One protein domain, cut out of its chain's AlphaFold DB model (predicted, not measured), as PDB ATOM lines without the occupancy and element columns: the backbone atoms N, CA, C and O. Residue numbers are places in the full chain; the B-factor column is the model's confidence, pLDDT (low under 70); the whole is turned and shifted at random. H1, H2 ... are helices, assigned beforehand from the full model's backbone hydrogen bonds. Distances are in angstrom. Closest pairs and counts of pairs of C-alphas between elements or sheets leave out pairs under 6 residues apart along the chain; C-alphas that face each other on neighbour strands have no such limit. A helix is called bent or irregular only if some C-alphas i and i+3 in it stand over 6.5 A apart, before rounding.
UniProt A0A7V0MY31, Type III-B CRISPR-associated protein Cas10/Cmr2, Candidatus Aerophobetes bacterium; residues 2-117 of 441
ATOM      1  N   LYS A   2     119.967 136.605  97.485       64.19
ATOM      2  CA  LYS A   2     119.147 136.044  98.591       64.19
ATOM      3  C   LYS A   2     117.650 135.875  98.284       64.19
ATOM      4  O   LYS A   2     117.156 134.758  98.228       64.19
ATOM      5  N   LYS A   3     116.956 136.983  97.988       67.50
ATOM      6  CA  LYS A   3     115.509 137.009  97.690       67.50
ATOM      7  C   LYS A   3     115.122 136.182  96.456       67.50
ATOM      8  O   LYS A   3     114.018 135.658  96.399       67.50
ATOM      9  N   PHE A   4     116.015 136.076  95.470       66.88
ATOM     10  CA  PHE A   4     115.797 135.247  94.284       66.88
ATOM     11  C   PHE A   4     115.950 133.764  94.619       66.88
ATOM     12  O   PHE A   4     115.022 133.003  94.385       66.88
ATOM     13  N   ALA A   5     117.069 133.383  95.243       62.34
ATOM     14  CA  ALA A   5     117.343 132.006  95.636       62.34
ATOM     15  C   ALA A   5     116.251 131.454  96.572       62.34
ATOM     16  O   ALA A   5     115.794 130.336  96.381       62.34
ATOM     17  N   GLU A   6     115.763 132.251  97.528       71.06
ATOM     18  CA  GLU A   6     114.666 131.846  98.418       71.06
ATOM     19  C   GLU A   6     113.345 131.649  97.671       71.06
ATOM     20  O   GLU A   6     112.686 130.633  97.862       71.06
ATOM     21  N   LYS A   7     112.977 132.570  96.773       73.31
ATOM     22  CA  LYS A   7     111.739 132.456  95.991       73.31
ATOM     23  C   LYS A   7     111.779 131.318  94.976       73.31
ATOM     24  O   LYS A   7     110.783 130.625  94.835       73.31
ATOM     25  N   VAL A   8     112.912 131.098  94.308       63.09
ATOM     26  CA  VAL A   8     113.094 129.957  93.396       63.09
ATOM     27  C   VAL A   8     113.100 128.647  94.171       63.09
ATOM     28  O   VAL A   8     112.471 127.691  93.741       63.09
ATOM     29  N   ASN A   9     113.741 128.597  95.337       67.81
ATOM     30  CA  ASN A   9     113.720 127.413  96.188       67.81
ATOM     31  C   ASN A   9     112.319 127.122  96.740       67.81
ATOM     32  O   ASN A   9     111.919 125.967  96.762       67.81
ATOM     33  N   ASN A  10     111.556 128.141  97.139       69.12
ATOM     34  CA  ASN A  10     110.159 127.968  97.540       69.12
ATOM     35  C   ASN A  10     109.314 127.494  96.355       69.12
ATOM     36  O   ASN A  10     108.617 126.495  96.478       69.12
ATOM     37  N   PHE A  11     109.475 128.113  95.182       67.12
ATOM     38  CA  PHE A  11     108.785 127.681  93.970       67.12
ATOM     39  C   PHE A  11     109.124 126.229  93.597       67.12
ATOM     40  O   PHE A  11     108.226 125.451  93.306       67.12
ATOM     41  N   ARG A  12     110.398 125.828  93.699       67.44
ATOM     42  CA  ARG A  12     110.877 124.451  93.487       67.44
ATOM     43  C   ARG A  12     110.355 123.468  94.541       67.44
ATOM     44  O   ARG A  12     110.007 122.341  94.200       67.44
ATOM     45  N   ARG A  13     110.311 123.871  95.816       65.00
ATOM     46  CA  ARG A  13     109.744 123.069  96.916       65.00
ATOM     47  C   ARG A  13     108.252 122.833  96.706       65.00
ATOM     48  O   ARG A  13     107.799 121.708  96.887       65.00
ATOM     49  N   ASP A  14     107.526 123.855  96.265       59.56
ATOM     50  CA  ASP A  14     106.098 123.771  95.953       59.56
ATOM     51  C   ASP A  14     105.818 123.010  94.645       59.56
ATOM     52  O   ASP A  14     104.762 122.392  94.518       59.56
ATOM     53  N   LEU A  15     106.788 122.962  93.722       53.94
ATOM     54  CA  LEU A  15     106.848 122.020  92.592       53.94
ATOM     55  C   LEU A  15     107.098 120.555  93.021       53.94
ATOM     56  O   LEU A  15     107.073 119.666  92.178       53.94
ATOM     57  N   LEU A  16     107.302 120.290  94.320       51.38
ATOM     58  CA  LEU A  16     107.478 118.969  94.936       51.38
ATOM     59  C   LEU A  16     108.631 118.129  94.368       51.38
ATOM     60  O   LEU A  16     108.470 116.935  94.104       51.38
ATOM     61  N   ILE A  17     109.829 118.715  94.272       48.91
ATOM     62  CA  ILE A  17     111.055 117.950  93.992       48.91
ATOM     63  C   ILE A  17     112.153 118.282  95.004       48.91
ATOM     64  O   ILE A  17     112.835 119.309  94.920       48.91
ATOM     65  N   LYS A  18     112.388 117.346  95.936       40.25
ATOM     66  CA  LYS A  18     113.721 117.155  96.521       40.25
ATOM     67  C   LYS A  18     114.605 116.633  95.390       40.25
ATOM     68  O   LYS A  18     114.527 115.457  95.064       40.25
ATOM     69  N   ALA A  19     115.388 117.499  94.752       39.34
ATOM     70  CA  ALA A  19     116.349 117.024  93.756       39.34
ATOM     71  C   ALA A  19     117.711 116.863  94.433       39.34
ATOM     72  O   ALA A  19     118.437 117.843  94.604       39.34
ATOM     73  N   ASP A  20     118.011 115.618  94.802       37.97
ATOM     74  CA  ASP A  20     119.360 115.060  94.778       37.97
ATOM     75  C   ASP A  20     119.710 114.769  93.308       37.97
ATOM     76  O   ASP A  20     119.612 113.635  92.860       37.97
ATOM     77  N   TRP A  21     120.036 115.802  92.523       34.78
ATOM     78  CA  TRP A  21     120.823 115.656  91.290       34.78
ATOM     79  C   TRP A  21     121.190 117.022  90.698       34.78
ATOM     80  O   TRP A  21     120.319 117.738  90.212       34.78
ATOM     81  N   TYR A  22     122.473 117.393  90.780       40.06
ATOM     82  CA  TYR A  22     123.335 117.704  89.626       40.06
ATOM     83  C   TYR A  22     124.770 117.952  90.140       40.06
ATOM     84  O   TYR A  22     125.022 118.993  90.753       40.06
ATOM     85  N   PRO A  23     125.737 117.040  89.928       35.84
ATOM     86  CA  PRO A  23     127.133 117.283  90.273       35.84
ATOM     87  C   PRO A  23     127.797 118.060  89.129       35.84
ATOM     88  O   PRO A  23     128.446 117.502  88.249       35.84
ATOM     89  N   GLY A  24     127.582 119.375  89.118       45.78
ATOM     90  CA  GLY A  24     128.298 120.313  88.256       45.78
ATOM     91  C   GLY A  24     129.182 121.211  89.105       45.78
ATOM     92  O   GLY A  24     128.746 122.257  89.585       45.78
ATOM     93  N   THR A  25     130.420 120.792  89.351       48.31
ATOM     94  CA  THR A  25     131.389 121.591  90.097       48.31
ATOM     95  C   THR A  25     131.830 122.774  89.235       48.31
ATOM     96  O   THR A  25     132.442 122.564  88.198       48.31
ATOM     97  N   VAL A  26     131.558 124.017  89.645       55.19
ATOM     98  CA  VAL A  26     132.274 125.208  89.155       55.19
ATOM     99  C   VAL A  26     133.304 125.594  90.224       55.19
ATOM    100  O   VAL A  26     132.992 126.405  91.105       55.19
ATOM    101  N   PRO A  27     134.533 125.035  90.212       53.75
ATOM    102  CA  PRO A  27     135.466 125.124  91.344       53.75
ATOM    103  C   PRO A  27     135.837 126.566  91.709       53.75
ATOM    104  O   PRO A  27     136.117 126.894  92.861       53.75
ATOM    105  N   ARG A  28     135.820 127.464  90.718       57.69
ATOM    106  CA  ARG A  28     136.126 128.885  90.905       57.69
ATOM    107  C   ARG A  28     135.040 129.635  91.680       57.69
ATOM    108  O   ARG A  28     135.365 130.564  92.416       57.69
ATOM    109  N   LEU A  29     133.770 129.260  91.521       61.66
ATOM    110  CA  LEU A  29     132.668 129.883  92.259       61.66
ATOM    111  C   LEU A  29     132.640 129.401  93.711       61.66
ATOM    112  O   LEU A  29     132.478 130.232  94.601       61.66
ATOM    113  N   TYR A  30     132.896 128.110  93.945       66.50
ATOM    114  CA  TYR A  30     133.017 127.552  95.296       66.50
ATOM    115  C   TYR A  30     134.164 128.213  96.076       66.50
ATOM    116  O   TYR A  30     133.934 128.771  97.151       66.50
ATOM    117  N   ARG A  31     135.356 128.335  95.467       68.06
ATOM    118  CA  ARG A  31     136.491 129.068  96.061       68.06
ATOM    119  C   ARG A  31     136.141 130.504  96.467       68.06
ATOM    120  O   ARG A  31     136.529 130.943  97.543       68.06
ATOM    121  N   LYS A  32     135.385 131.237  95.641       67.94
ATOM    122  CA  LYS A  32     134.998 132.633  95.931       67.94
ATOM    123  C   LYS A  32     134.071 132.788  97.136       67.94
ATOM    124  O   LYS A  32     133.996 133.885  97.684       67.94
ATOM    125  N   ILE A  33     133.346 131.742  97.523       69.19
ATOM    126  CA  ILE A  33     132.428 131.786  98.667       69.19
ATOM    127  C   ILE A  33     132.975 131.056  99.902       69.19
ATOM    128  O   ILE A  33     132.268 130.972 100.903       69.19
ATOM    129  N   GLY A  34     134.220 130.567  99.843       76.06
ATOM    130  CA  GLY A  34     134.886 129.902 100.962       76.06
ATOM    131  C   GLY A  34     134.397 128.479 101.229       76.06
ATOM    132  O   GLY A  34     134.503 128.027 102.361       76.06
ATOM    133  N   VAL A  35     133.864 127.794 100.216       75.12
ATOM    134  CA  VAL A  35     133.501 126.371 100.304       75.12
ATOM    135  C   VAL A  35     134.333 125.570  99.306       75.12
ATOM    136  O   VAL A  35     134.772 126.096  98.277       75.12
ATOM    137  N   LYS A  36     134.559 124.296  99.603       73.19
ATOM    138  CA  LYS A  36     135.371 123.395  98.787       73.19
ATOM    139  C   LYS A  36     134.615 122.925  97.552       73.19
ATOM    140  O   LYS A  36     135.180 122.940  96.459       73.19
ATOM    141  N   ASP A  37     133.348 122.545  97.707       72.50
ATOM    142  CA  ASP A  37     132.581 121.916  96.636       72.50
ATOM    143  C   ASP A  37     131.052 121.990  96.822       72.50
ATOM    144  O   ASP A  37     130.506 122.648  97.713       72.50
ATOM    145  N   TYR A  38     130.358 121.295  95.919       72.56
ATOM    146  CA  TYR A  38     128.913 121.107  95.910       72.56
ATOM    147  C   TYR A  38     128.369 120.469  97.197       72.56
ATOM    148  O   TYR A  38     127.325 120.899  97.691       72.56
ATOM    149  N   TYR A  39     129.040 119.448  97.740       76.12
ATOM    150  CA  TYR A  39     128.552 118.698  98.900       76.12
ATOM    151  C   TYR A  39     128.626 119.541 100.171       76.12
ATOM    152  O   TYR A  39     127.705 119.509 100.989       76.12
ATOM    153  N   GLU A  40     129.662 120.367 100.303       81.12
ATOM    154  CA  GLU A  40     129.743 121.353 101.377       81.12
ATOM    155  C   GLU A  40     128.606 122.385 101.281       81.12
ATOM    156  O   GLU A  40     127.904 122.624 102.267       81.12
ATOM    157  N   CYS A  41     128.337 122.919 100.082       77.56
ATOM    158  CA  CYS A  41     127.171 123.777  99.833       77.56
ATOM    159  C   CYS A  41     125.846 123.098 100.213       77.56
ATOM    160  O   CYS A  41     124.967 123.731 100.804       77.56
ATOM    161  N   LEU A  42     125.689 121.817  99.872       75.44
ATOM    162  CA  LEU A  42     124.489 121.042 100.172       75.44
ATOM    163  C   LEU A  42     124.283 120.897 101.685       75.44
ATOM    164  O   LEU A  42     123.166 121.078 102.166       75.44
ATOM    165  N   ASN A  43     125.353 120.629 102.436       80.25
ATOM    166  CA  ASN A  43     125.307 120.534 103.895       80.25
ATOM    167  C   ASN A  43     124.924 121.870 104.542       80.25
ATOM    168  O   ASN A  43     124.074 121.892 105.432       80.25
ATOM    169  N   ILE A  44     125.469 122.986 104.047       80.38
ATOM    170  CA  ILE A  44     125.110 124.334 104.517       80.38
ATOM    171  C   ILE A  44     123.610 124.600 104.315       80.38
ATOM    172  O   ILE A  44     122.949 125.109 105.217       80.38
ATOM    173  N   VAL A  45     123.050 124.226 103.160       76.56
ATOM    174  CA  VAL A  45     121.618 124.427 102.865       76.56
ATOM    175  C   VAL A  45     120.706 123.457 103.630       76.56
ATOM    176  O   VAL A  45     119.550 123.792 103.891       76.56
ATOM    177  N   LYS A  46     121.204 122.273 104.014       78.19
ATOM    178  CA  LYS A  46     120.492 121.314 104.883       78.19
ATOM    179  C   LYS A  46     120.481 121.735 106.362       78.19
ATOM    180  O   LYS A  46     119.643 121.239 107.111       78.19
ATOM    181  N   GLY A  47     121.378 122.628 106.780       76.56
ATOM    182  CA  GLY A  47     121.421 123.180 108.136       76.56
ATOM    183  C   GLY A  47     120.259 124.136 108.456       76.56
ATOM    184  O   GLY A  47     119.534 124.593 107.576       76.56
ATOM    185  N   ALA A  48     120.089 124.466 109.740       60.72
ATOM    186  CA  ALA A  48     118.977 125.301 110.216       60.72
ATOM    187  C   ALA A  48     119.199 126.826 110.056       60.72
ATOM    188  O   ALA A  48     118.257 127.605 110.196       60.72
ATOM    189  N   GLY A  49     120.427 127.276 109.769       70.75
ATOM    190  CA  GLY A  49     120.781 128.698 109.712       70.75
ATOM    191  C   GLY A  49     120.540 129.344 108.342       70.75
ATOM    192  O   GLY A  49     121.042 128.862 107.333       70.75
ATOM    193  N   LYS A  50     119.835 130.484 108.306       76.44
ATOM    194  CA  LYS A  50     119.667 131.330 107.103       76.44
ATOM    195  C   LYS A  50     120.661 132.506 107.084       76.44
ATOM    196  O   LYS A  50     120.261 133.669 107.040       76.44
ATOM    197  N   ASP A  51     121.958 132.215 107.155       78.38
ATOM    198  CA  ASP A  51     123.022 133.228 107.099       78.38
ATOM    199  C   ASP A  51     123.391 133.622 105.647       78.38
ATOM    200  O   ASP A  51     122.815 133.142 104.668       78.38
ATOM    201  N   ASP A  52     124.347 134.541 105.459       75.81
ATOM    202  CA  ASP A  52     124.792 134.945 104.114       75.81
ATOM    203  C   ASP A  52     125.357 133.771 103.291       75.81
ATOM    204  O   ASP A  52     125.137 133.708 102.075       75.81
ATOM    205  N   ARG A  53     126.028 132.819 103.954       76.00
ATOM    206  CA  ARG A  53     126.578 131.614 103.323       76.00
ATOM    207  C   ARG A  53     125.475 130.691 102.829       76.00
ATOM    208  O   ARG A  53     125.563 130.257 101.683       76.00
ATOM    209  N   TYR A  54     124.415 130.479 103.608       78.19
ATOM    210  CA  TYR A  54     123.228 129.733 103.188       78.19
ATOM    211  C   TYR A  54     122.689 130.248 101.854       78.19
ATOM    212  O   TYR A  54     122.519 129.478 100.913       78.19
ATOM    213  N   TYR A  55     122.489 131.560 101.715       70.94
ATOM    214  CA  TYR A  55     121.927 132.117 100.484       70.94
ATOM    215  C   TYR A  55     122.885 132.067  99.287       70.94
ATOM    216  O   TYR A  55     122.423 131.963  98.148       70.94
ATOM    217  N   LYS A  56     124.201 132.153  99.516       74.06
ATOM    218  CA  LYS A  56     125.215 131.954  98.466       74.06
ATOM    219  C   LYS A  56     125.249 130.497  98.001       74.06
ATOM    220  O   LYS A  56     125.240 130.257  96.798       74.06
ATOM    221  N   CYS A  57     125.202 129.545  98.931       73.69
ATOM    222  CA  CYS A  57     125.126 128.119  98.622       73.69
ATOM    223  C   CYS A  57     123.823 127.793  97.889       73.69
ATOM    224  O   CYS A  57     123.851 127.164  96.839       73.69
ATOM    225  N   LEU A  58     122.689 128.313  98.363       72.56
ATOM    226  CA  LEU A  58     121.393 128.142  97.712       72.56
ATOM    227  C   LEU A  58     121.385 128.699  96.282       72.56
ATOM    228  O   LEU A  58     120.811 128.086  95.390       72.56
ATOM    229  N   PHE A  59     122.051 129.832  96.048       73.25
ATOM    230  CA  PHE A  59     122.237 130.382  94.705       73.25
ATOM    231  C   PHE A  59     123.085 129.465  93.810       73.25
ATOM    232  O   PHE A  59     122.705 129.243  92.668       73.25
ATOM    233  N   LEU A  60     124.189 128.901  94.312       70.88
ATOM    234  CA  LEU A  60     125.022 127.961  93.544       70.88
ATOM    235  C   LEU A  60     124.326 126.625  93.265       70.88
ATOM    236  O   LEU A  60     124.574 126.014  92.233       70.88
ATOM    237  N   LEU A  61     123.454 126.186  94.174       70.88
ATOM    238  CA  LEU A  61     122.617 124.996  94.004       70.88
ATOM    239  C   LEU A  61     121.359 125.271  93.162       70.88
ATOM    240  O   LEU A  61     120.598 124.343  92.872       70.88
ATOM    241  N   THR A  62     121.096 126.534  92.808       70.75
ATOM    242  CA  THR A  62     119.996 126.884  91.908       70.75
ATOM    243  C   THR A  62     120.403 126.501  90.494       70.75
ATOM    244  O   THR A  62     121.415 126.975  89.983       70.75
ATOM    245  N   ASP A  63     119.604 125.651  89.858       72.12
ATOM    246  CA  ASP A  63     119.859 125.225  88.488       72.12
ATOM    247  C   ASP A  63     119.854 126.443  87.537       72.12
ATOM    248  O   ASP A  63     119.001 127.333  87.625       72.12
ATOM    249  N   GLY A  64     120.846 126.487  86.642       72.75
ATOM    250  CA  GLY A  64     121.073 127.570  85.694       72.75
ATOM    251  C   GLY A  64     119.844 127.914  84.847       72.75
ATOM    252  O   GLY A  64     119.652 129.075  84.486       72.75
ATOM    253  N   GLN A  65     118.966 126.942  84.577       75.94
ATOM    254  CA  GLN A  65     117.760 127.179  83.780       75.94
ATOM    255  C   GLN A  65     116.796 128.195  84.414       75.94
ATOM    256  O   GLN A  65     116.089 128.906  83.701       75.94
ATOM    257  N   TRP A  66     116.801 128.324  85.744       78.69
ATOM    258  CA  TRP A  66     115.927 129.238  86.486       78.69
ATOM    259  C   TRP A  66     116.311 130.714  86.325       78.69
ATOM    260  O   TRP A  66     115.568 131.599  86.749       78.69
ATOM    261  N   PHE A  67     117.457 130.999  85.700       80.12
ATOM    262  CA  PHE A  67     117.874 132.361  85.371       80.12
ATOM    263  C   PHE A  67     117.255 132.901  84.076       80.12
ATOM    264  O   PHE A  67     117.481 134.065  83.734       80.12
ATOM    265  N   PHE A  68     116.465 132.085  83.377       82.94
ATOM    266  CA  PHE A  68     115.798 132.454  82.136       82.94
ATOM    267  C   PHE A  68     114.289 132.557  82.343       82.94
ATOM    268  O   PHE A  68     113.658 131.653  82.888       82.94
ATOM    269  N   GLU A  69     113.706 133.674  81.899       85.00
ATOM    270  CA  GLU A  69     112.269 133.944  82.041       85.00
ATOM    271  C   GLU A  69     111.434 132.883  81.314       85.00
ATOM    272  O   GLU A  69     110.403 132.449  81.825       85.00
ATOM    273  N   GLU A  70     111.912 132.404  80.164       83.62
ATOM    274  CA  GLU A  70     111.192 131.437  79.338       83.62
ATOM    275  C   GLU A  70     111.140 130.025  79.967       83.62
ATOM    276  O   GLU A  70     110.327 129.198  79.555       83.62
ATOM    277  N   THR A  71     111.953 129.741  80.995       79.81
ATOM    278  CA  THR A  71     111.895 128.473  81.747       79.81
ATOM    279  C   THR A  71     110.673 128.397  82.657       79.81
ATOM    280  O   THR A  71     110.179 127.311  82.945       79.81
ATOM    281  N   PHE A  72     110.124 129.540  83.069       81.94
ATOM    282  CA  PHE A  72     108.949 129.595  83.935       81.94
ATOM    283  C   PHE A  72     107.637 129.321  83.178       81.94
ATOM    284  O   PHE A  72     106.582 129.753  83.633       81.94
ATOM    285  N   SER A  73     107.661 128.646  82.022       83.75
ATOM    286  CA  SER A  73     106.453 128.299  81.263       83.75
ATOM    287  C   SER A  73     105.755 127.068  81.853       83.75
ATOM    288  O   SER A  73     106.406 126.116  82.293       83.75
ATOM    289  N   LYS A  74     104.414 127.075  81.853       81.00
ATOM    290  CA  LYS A  74     103.610 125.967  82.397       81.00
ATOM    291  C   LYS A  74     103.899 124.661  81.656       81.00
ATOM    292  O   LYS A  74     104.087 123.628  82.285       81.00
ATOM    293  N   GLU A  75     103.965 124.718  80.328       80.81
ATOM    294  CA  GLU A  75     104.220 123.560  79.463       80.81
ATOM    295  C   GLU A  75     105.592 122.937  79.711       80.81
ATOM    296  O   GLU A  75     105.708 121.718  79.841       80.81
ATOM    297  N   ARG A  76     106.629 123.770  79.824       77.75
ATOM    298  CA  ARG A  76     107.993 123.301  80.047       77.75
ATOM    299  C   ARG A  76     108.144 122.662  81.418       77.75
ATOM    300  O   ARG A  76     108.627 121.543  81.512       77.75
ATOM    301  N   LEU A  77     107.658 123.326  82.465       76.31
ATOM    302  CA  LEU A  77     107.708 122.789  83.825       76.31
ATOM    303  C   LEU A  77     106.874 121.508  83.967       76.31
ATOM    304  O   LEU A  77     107.307 120.584  84.650       76.31
ATOM    305  N   ARG A  78     105.724 121.409  83.279       75.81
ATOM    306  CA  ARG A  78     104.957 120.155  83.177       75.81
ATOM    307  C   ARG A  78     105.814 119.034  82.581       75.81
ATOM    308  O   ARG A  78     105.916 117.970  83.182       75.81
ATOM    309  N   LYS A  79     106.470 119.286  81.446       75.69
ATOM    310  CA  LYS A  79     107.321 118.300  80.765       75.69
ATOM    311  C   LYS A  79     108.526 117.873  81.610       75.69
ATOM    312  O   LYS A  79     108.787 116.680  81.727       75.69
ATOM    313  N   ASP A  80     109.239 118.835  82.189       73.31
ATOM    314  CA  ASP A  80     110.512 118.598  82.879       73.31
ATOM    315  C   ASP A  80     110.321 117.881  84.229       73.31
ATOM    316  O   ASP A  80     111.195 117.129  84.653       73.31
ATOM    317  N   TYR A  81     109.177 118.086  84.896       71.56
ATOM    318  CA  TYR A  81     108.970 117.636  86.278       71.56
ATOM    319  C   TYR A  81     107.835 116.628  86.483       71.56
ATOM    320  O   TYR A  81     107.857 115.895  87.470       71.56
ATOM    321  N   PHE A  82     106.879 116.548  85.554       71.81
ATOM    322  CA  PHE A  82     105.744 115.616  85.615       71.81
ATOM    323  C   PHE A  82     105.755 114.596  84.456       71.81
ATOM    324  O   PHE A  82     104.915 113.699  84.401       71.81
ATOM    325  N   GLY A  83     106.734 114.689  83.546       68.12
ATOM    326  CA  GLY A  83     106.980 113.704  82.496       68.12
ATOM    327  C   GLY A  83     105.932 113.692  81.377       68.12
ATOM    328  O   GLY A  83     105.330 114.708  81.039       68.12
ATOM    329  N   THR A  84     105.749 112.526  80.751       67.81
ATOM    330  CA  THR A  84     104.920 112.341  79.544       67.81
ATOM    331  C   THR A  84     103.440 112.064  79.823       67.81
ATOM    332  O   THR A  84     102.631 112.206  78.911       67.81
ATOM    333  N   LYS A  85     103.064 111.702  81.060       67.25
ATOM    334  CA  LYS A  85     101.664 111.504  81.493       67.25
ATOM    335  C   LYS A  85     101.335 112.337  82.744       67.25
ATOM    336  O   LYS A  85     101.016 111.773  83.789       67.25
ATOM    337  N   PRO A  86     101.405 113.676  82.651       65.12
ATOM    338  CA  PRO A  86     101.251 114.563  83.803       65.12
ATOM    339  C   PRO A  86      99.851 114.478  84.442       65.12
ATOM    340  O   PRO A  86      99.718 114.665  85.644       65.12
ATOM    341  N   GLU A  87      98.825 114.121  83.662       69.38
ATOM    342  CA  GLU A  87      97.422 113.944  84.085       69.38
ATOM    343  C   GLU A  87      97.245 112.959  85.261       69.38
ATOM    344  O   GLU A  87      96.292 113.067  86.030       69.38
ATOM    345  N   GLN A  88      98.153 111.982  85.394       68.38
ATOM    346  CA  GLN A  88      98.101 110.940  86.428       68.38
ATOM    347  C   GLN A  88      98.815 111.348  87.726       68.38
ATOM    348  O   GLN A  88      98.756 110.617  88.711       68.38
ATOM    349  N   ASP A  89      99.491 112.498  87.743       69.75
ATOM    350  CA  ASP A  89     100.229 112.975  88.907       69.75
ATOM    351  C   ASP A  89      99.345 113.879  89.776       69.75
ATOM    352  O   ASP A  89      99.044 115.022  89.426       69.75
ATOM    353  N   GLU A  90      98.943 113.395  90.951       69.69
ATOM    354  CA  GLU A  90      98.114 114.162  91.891       69.69
ATOM    355  C   GLU A  90      98.756 115.496  92.315       69.69
ATOM    356  O   GLU A  90      98.053 116.461  92.637       69.69
ATOM    357  N   ARG A  91     100.093 115.603  92.250       69.88
ATOM    358  CA  ARG A  91     100.836 116.837  92.549       69.88
ATOM    359  C   ARG A  91     100.566 117.934  91.521       69.88
ATOM    360  O   ARG A  91     100.676 119.116  91.861       69.88
ATOM    361  N   LEU A  92     100.171 117.572  90.297       72.81
ATOM    362  CA  LEU A  92      99.897 118.515  89.217       72.81
ATOM    363  C   LEU A  92      98.749 119.462  89.583       72.81
ATOM    364  O   LEU A  92      98.880 120.670  89.411       72.81
ATOM    365  N   LYS A  93      97.654 118.960  90.171       72.75
ATOM    366  CA  LYS A  93      96.498 119.802  90.544       72.75
ATOM    367  C   LYS A  93      96.892 120.918  91.515       72.75
ATOM    368  O   LYS A  93      96.507 122.072  91.331       72.75
ATOM    369  N   LYS A  94      97.710 120.586  92.520       73.12
ATOM    370  CA  LYS A  94      98.222 121.549  93.508       73.12
ATOM    371  C   LYS A  94      99.187 122.555  92.878       73.12
ATOM    372  O   LYS A  94      99.134 123.740  93.205       73.12
ATOM    373  N   PHE A  95     100.050 122.091  91.974       72.12
ATOM    374  CA  PHE A  95     100.949 122.949  91.208       72.12
ATOM    375  C   PHE A  95     100.168 123.954  90.353       72.12
ATOM    376  O   PHE A  95     100.459 125.146  90.394       72.12
ATOM    377  N   GLU A  96      99.146 123.499  89.630       76.12
ATOM    378  CA  GLU A  96      98.374 124.338  88.715       76.12
ATOM    379  C   GLU A  96      97.572 125.429  89.414       76.12
ATOM    380  O   GLU A  96      97.540 126.553  88.917       76.12
ATOM    381  N   GLN A  97      96.997 125.134  90.582       80.06
ATOM    382  CA  GLN A  97      96.252 126.116  91.376       80.06
ATOM    383  C   GLN A  97      97.114 127.308  91.809       80.06
ATOM    384  O   GLN A  97      96.632 128.436  91.843       80.06
ATOM    385  N   LYS A  98      98.392 127.074  92.138       78.94
ATOM    386  CA  LYS A  98      99.317 128.117  92.622       78.94
ATOM    387  C   LYS A  98     100.305 128.604  91.564       78.94
ATOM    388  O   LYS A  98     101.148 129.457  91.850       78.94
ATOM    389  N   PHE A  99     100.225 128.065  90.349       80.69
ATOM    390  CA  PHE A  99     101.232 128.270  89.317       80.69
ATOM    391  C   PHE A  99     101.426 129.749  88.991       80.69
ATOM    392  O   PHE A  99     102.543 130.254  89.068       80.69
ATOM    393  N   GLU A 100     100.342 130.453  88.663       82.88
ATOM    394  CA  GLU A 100     100.421 131.850  88.235       82.88
ATOM    395  C   GLU A 100     100.969 132.774  89.323       82.88
ATOM    396  O   GLU A 100     101.701 133.720  89.024       82.88
ATOM    397  N   GLU A 101     100.606 132.518  90.583       81.00
ATOM    398  CA  GLU A 101     101.093 133.293  91.720       81.00
ATOM    399  C   GLU A 101     102.608 133.125  91.848       81.00
ATOM    400  O   GLU A 101     103.359 134.107  91.838       81.00
ATOM    401  N   HIS A 102     103.079 131.881  91.905       76.56
ATOM    402  CA  HIS A 102     104.495 131.609  92.075       76.56
ATOM    403  C   HIS A 102     105.329 132.023  90.856       76.56
ATOM    404  O   HIS A 102     106.417 132.581  91.020       76.56
ATOM    405  N   GLN A 103     104.808 131.830  89.643       82.31
ATOM    406  CA  GLN A 103     105.429 132.286  88.403       82.31
ATOM    407  C   GLN A 103     105.642 133.806  88.441       82.31
ATOM    408  O   GLN A 103     106.761 134.285  88.239       82.31
ATOM    409  N   ARG A 104     104.600 134.578  88.790       82.31
ATOM    410  CA  ARG A 104     104.695 136.038  88.953       82.31
ATOM    411  C   ARG A 104     105.732 136.421  90.009       82.31
ATOM    412  O   ARG A 104     106.549 137.316  89.776       82.31
ATOM    413  N   GLN A 105     105.737 135.745  91.158       81.62
ATOM    414  CA  GLN A 105     106.694 136.019  92.234       81.62
ATOM    415  C   GLN A 105     108.144 135.732  91.828       81.62
ATOM    416  O   GLN A 105     109.030 136.522  92.182       81.62
ATOM    417  N   ALA A 106     108.385 134.636  91.104       79.06
ATOM    418  CA  ALA A 106     109.704 134.217  90.650       79.06
ATOM    419  C   ALA A 106     110.236 135.125  89.532       79.06
ATOM    420  O   ALA A 106     111.355 135.627  89.649       79.06
ATOM    421  N   ILE A 107     109.415 135.455  88.528       83.75
ATOM    422  CA  ILE A 107     109.778 136.411  87.466       83.75
ATOM    423  C   ILE A 107     110.076 137.790  88.062       83.75
ATOM    424  O   ILE A 107     111.081 138.414  87.716       83.75
ATOM    425  N   LYS A 108     109.259 138.268  89.012       82.50
ATOM    426  CA  LYS A 108     109.533 139.532  89.717       82.50
ATOM    427  C   LYS A 108     110.880 139.483  90.444       82.50
ATOM    428  O   LYS A 108     111.652 140.433  90.365       82.50
ATOM    429  N   ALA A 109     111.184 138.379  91.124       81.12
ATOM    430  CA  ALA A 109     112.458 138.205  91.821       81.12
ATOM    431  C   ALA A 109     113.657 138.163  90.867       81.12
ATOM    432  O   ALA A 109     114.702 138.732  91.180       81.12
ATOM    433  N   LEU A 110     113.499 137.518  89.710       82.12
ATOM    434  CA  LEU A 110     114.504 137.457  88.657       82.12
ATOM    435  C   LEU A 110     114.793 138.854  88.096       82.12
ATOM    436  O   LEU A 110     115.952 139.257  88.013       82.12
ATOM    437  N   LYS A 111     113.747 139.633  87.793       82.19
ATOM    438  CA  LYS A 111     113.864 141.023  87.323       82.19
ATOM    439  C   LYS A 111     114.535 141.924  88.362       82.19
ATOM    440  O   LYS A 111     115.471 142.651  88.036       82.19
ATOM    441  N   GLU A 112     114.127 141.828  89.628       79.81
ATOM    442  CA  GLU A 112     114.780 142.543  90.735       79.81
ATOM    443  C   GLU A 112     116.266 142.166  90.863       79.81
ATOM    444  O   GLU A 112     117.109 143.033  91.095       79.81
ATOM    445  N   LEU A 113     116.604 140.883  90.705       76.12
ATOM    446  CA  LEU A 113     117.987 140.413  90.744       76.12
ATOM    447  C   LEU A 113     118.806 140.985  89.579       76.12
ATOM    448  O   LEU A 113     119.929 141.434  89.799       76.12
ATOM    449  N   LYS A 114     118.235 140.996  88.371       74.88
ATOM    450  CA  LYS A 114     118.865 141.514  87.149       74.88
ATOM    451  C   LYS A 114     119.194 142.995  87.251       74.88
ATOM    452  O   LYS A 114     120.274 143.401  86.834       74.88
ATOM    453  N   ASN A 115     118.311 143.771  87.875       76.25
ATOM    454  CA  ASN A 115     118.530 145.197  88.103       76.25
ATOM    455  C   ASN A 115     119.581 145.462  89.190       76.25
ATOM    456  O   ASN A 115     120.354 146.405  89.074       76.25
ATOM    457  N   LYS A 116     119.626 144.638  90.246       72.75
ATOM    458  CA  LYS A 116     120.571 144.818  91.364       72.75
ATOM    459  C   LYS A 116     121.987 144.344  91.064       72.75
ATOM    460  O   LYS A 116     122.916 144.797  91.723       72.75
ATOM    461  N   VAL A 117     122.150 143.393  90.146       68.50
ATOM    462  CA  VAL A 117     123.452 142.793  89.833       68.50
ATOM    463  C   VAL A 117     123.652 142.727  88.312       68.50
ATOM    464  O   VAL A 117     123.655 141.636  87.726       68.50
TER     465      VAL A 117
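What this domain is: This is residues 2 to 117 of the 441 residues of the protein "Type III-B CRISPR-associated protein Cas10/Cmr2" of Candidatus Aerophobetes bacterium (UniProt A0A7V0MY31). A long helix, H8, bent into two arms, has H1 side by side with its second arm, H8b, while H2, H3 and H4 form a cluster at one end of the domain, where H4 packs on H1. The short helices H5 and H6 lead along the chain to H7, which runs near the first arm, H8a. The printed part has 116 residues with eight named helices, H1 to H8 in chain order, and no named strand: all helix. It is compact, with a radius of gyration of the C-alphas of 15.0 A and spans of 44 by 30 by 25 A.

Where its parts are: H8, residues 90 to 116, was assigned as one helix by its hydrogen bonds but is bent: C-alphas 97 and 100 are 7.8 A apart. Arm H8a is residues 90 to 97, 12.1 A; arm H8b is residues 100 to 116, 24.2 A, ending at C-alpha 116 (120.571, 144.818, 91.364). H1, residues 2 to 14, spans 18.1 A from C-alpha 2 (119.147, 136.044, 98.591). The others are H2, residues 27 to 33; H3, 38 to 46; H4, 52 to 60; H5, 64 to 67; H6, 69 to 72; and H7, 74 to 82.

How they stand to each other: H8a and H8b stand at a steep tilt of 66 degrees. H8b touches H1 at a shallow tilt of 21 degrees, opposite ways; their closest C-alphas, Phe 4 and Ala 109, are 5.1 A apart. H6 touches H8b, with residues 103 to 110 of that arm alone, closest at the C-alphas of Phe 72 and Gln 103, 6.3 A. H4 touches H1 at a steep tilt of 59 degrees, closest at the C-alphas of Lys 2 and Tyr 55, 5.2 A. H4 also touches H3, closest at the C-alphas of Cys 41 and Cys 57, 4.9 A, and only just touches H2, with 3 pairs of C-alphas within 8 A, the closest being Ile 33 and Lys 56, 7.2 A. H7 and H8a are close but not clearly touching, as are H5 and H1. Every O i to N i+4 pair is within hydrogen-bond range in H1, H2, H3, H4, H7 and H8b, against 3 of 4 in H8a; H5 and H6 are too short for one.

The domain as a whole: The two C-alphas farthest apart, Gly 34 and Glu 87, are 44.1 A apart. The printed part has no cut; its one long link is H1 to H2, residues 15 to 26. Mean pLDDT of the printed part is 70.8, with 41 residues under 70, among them 8 to 33 and 83 to 91.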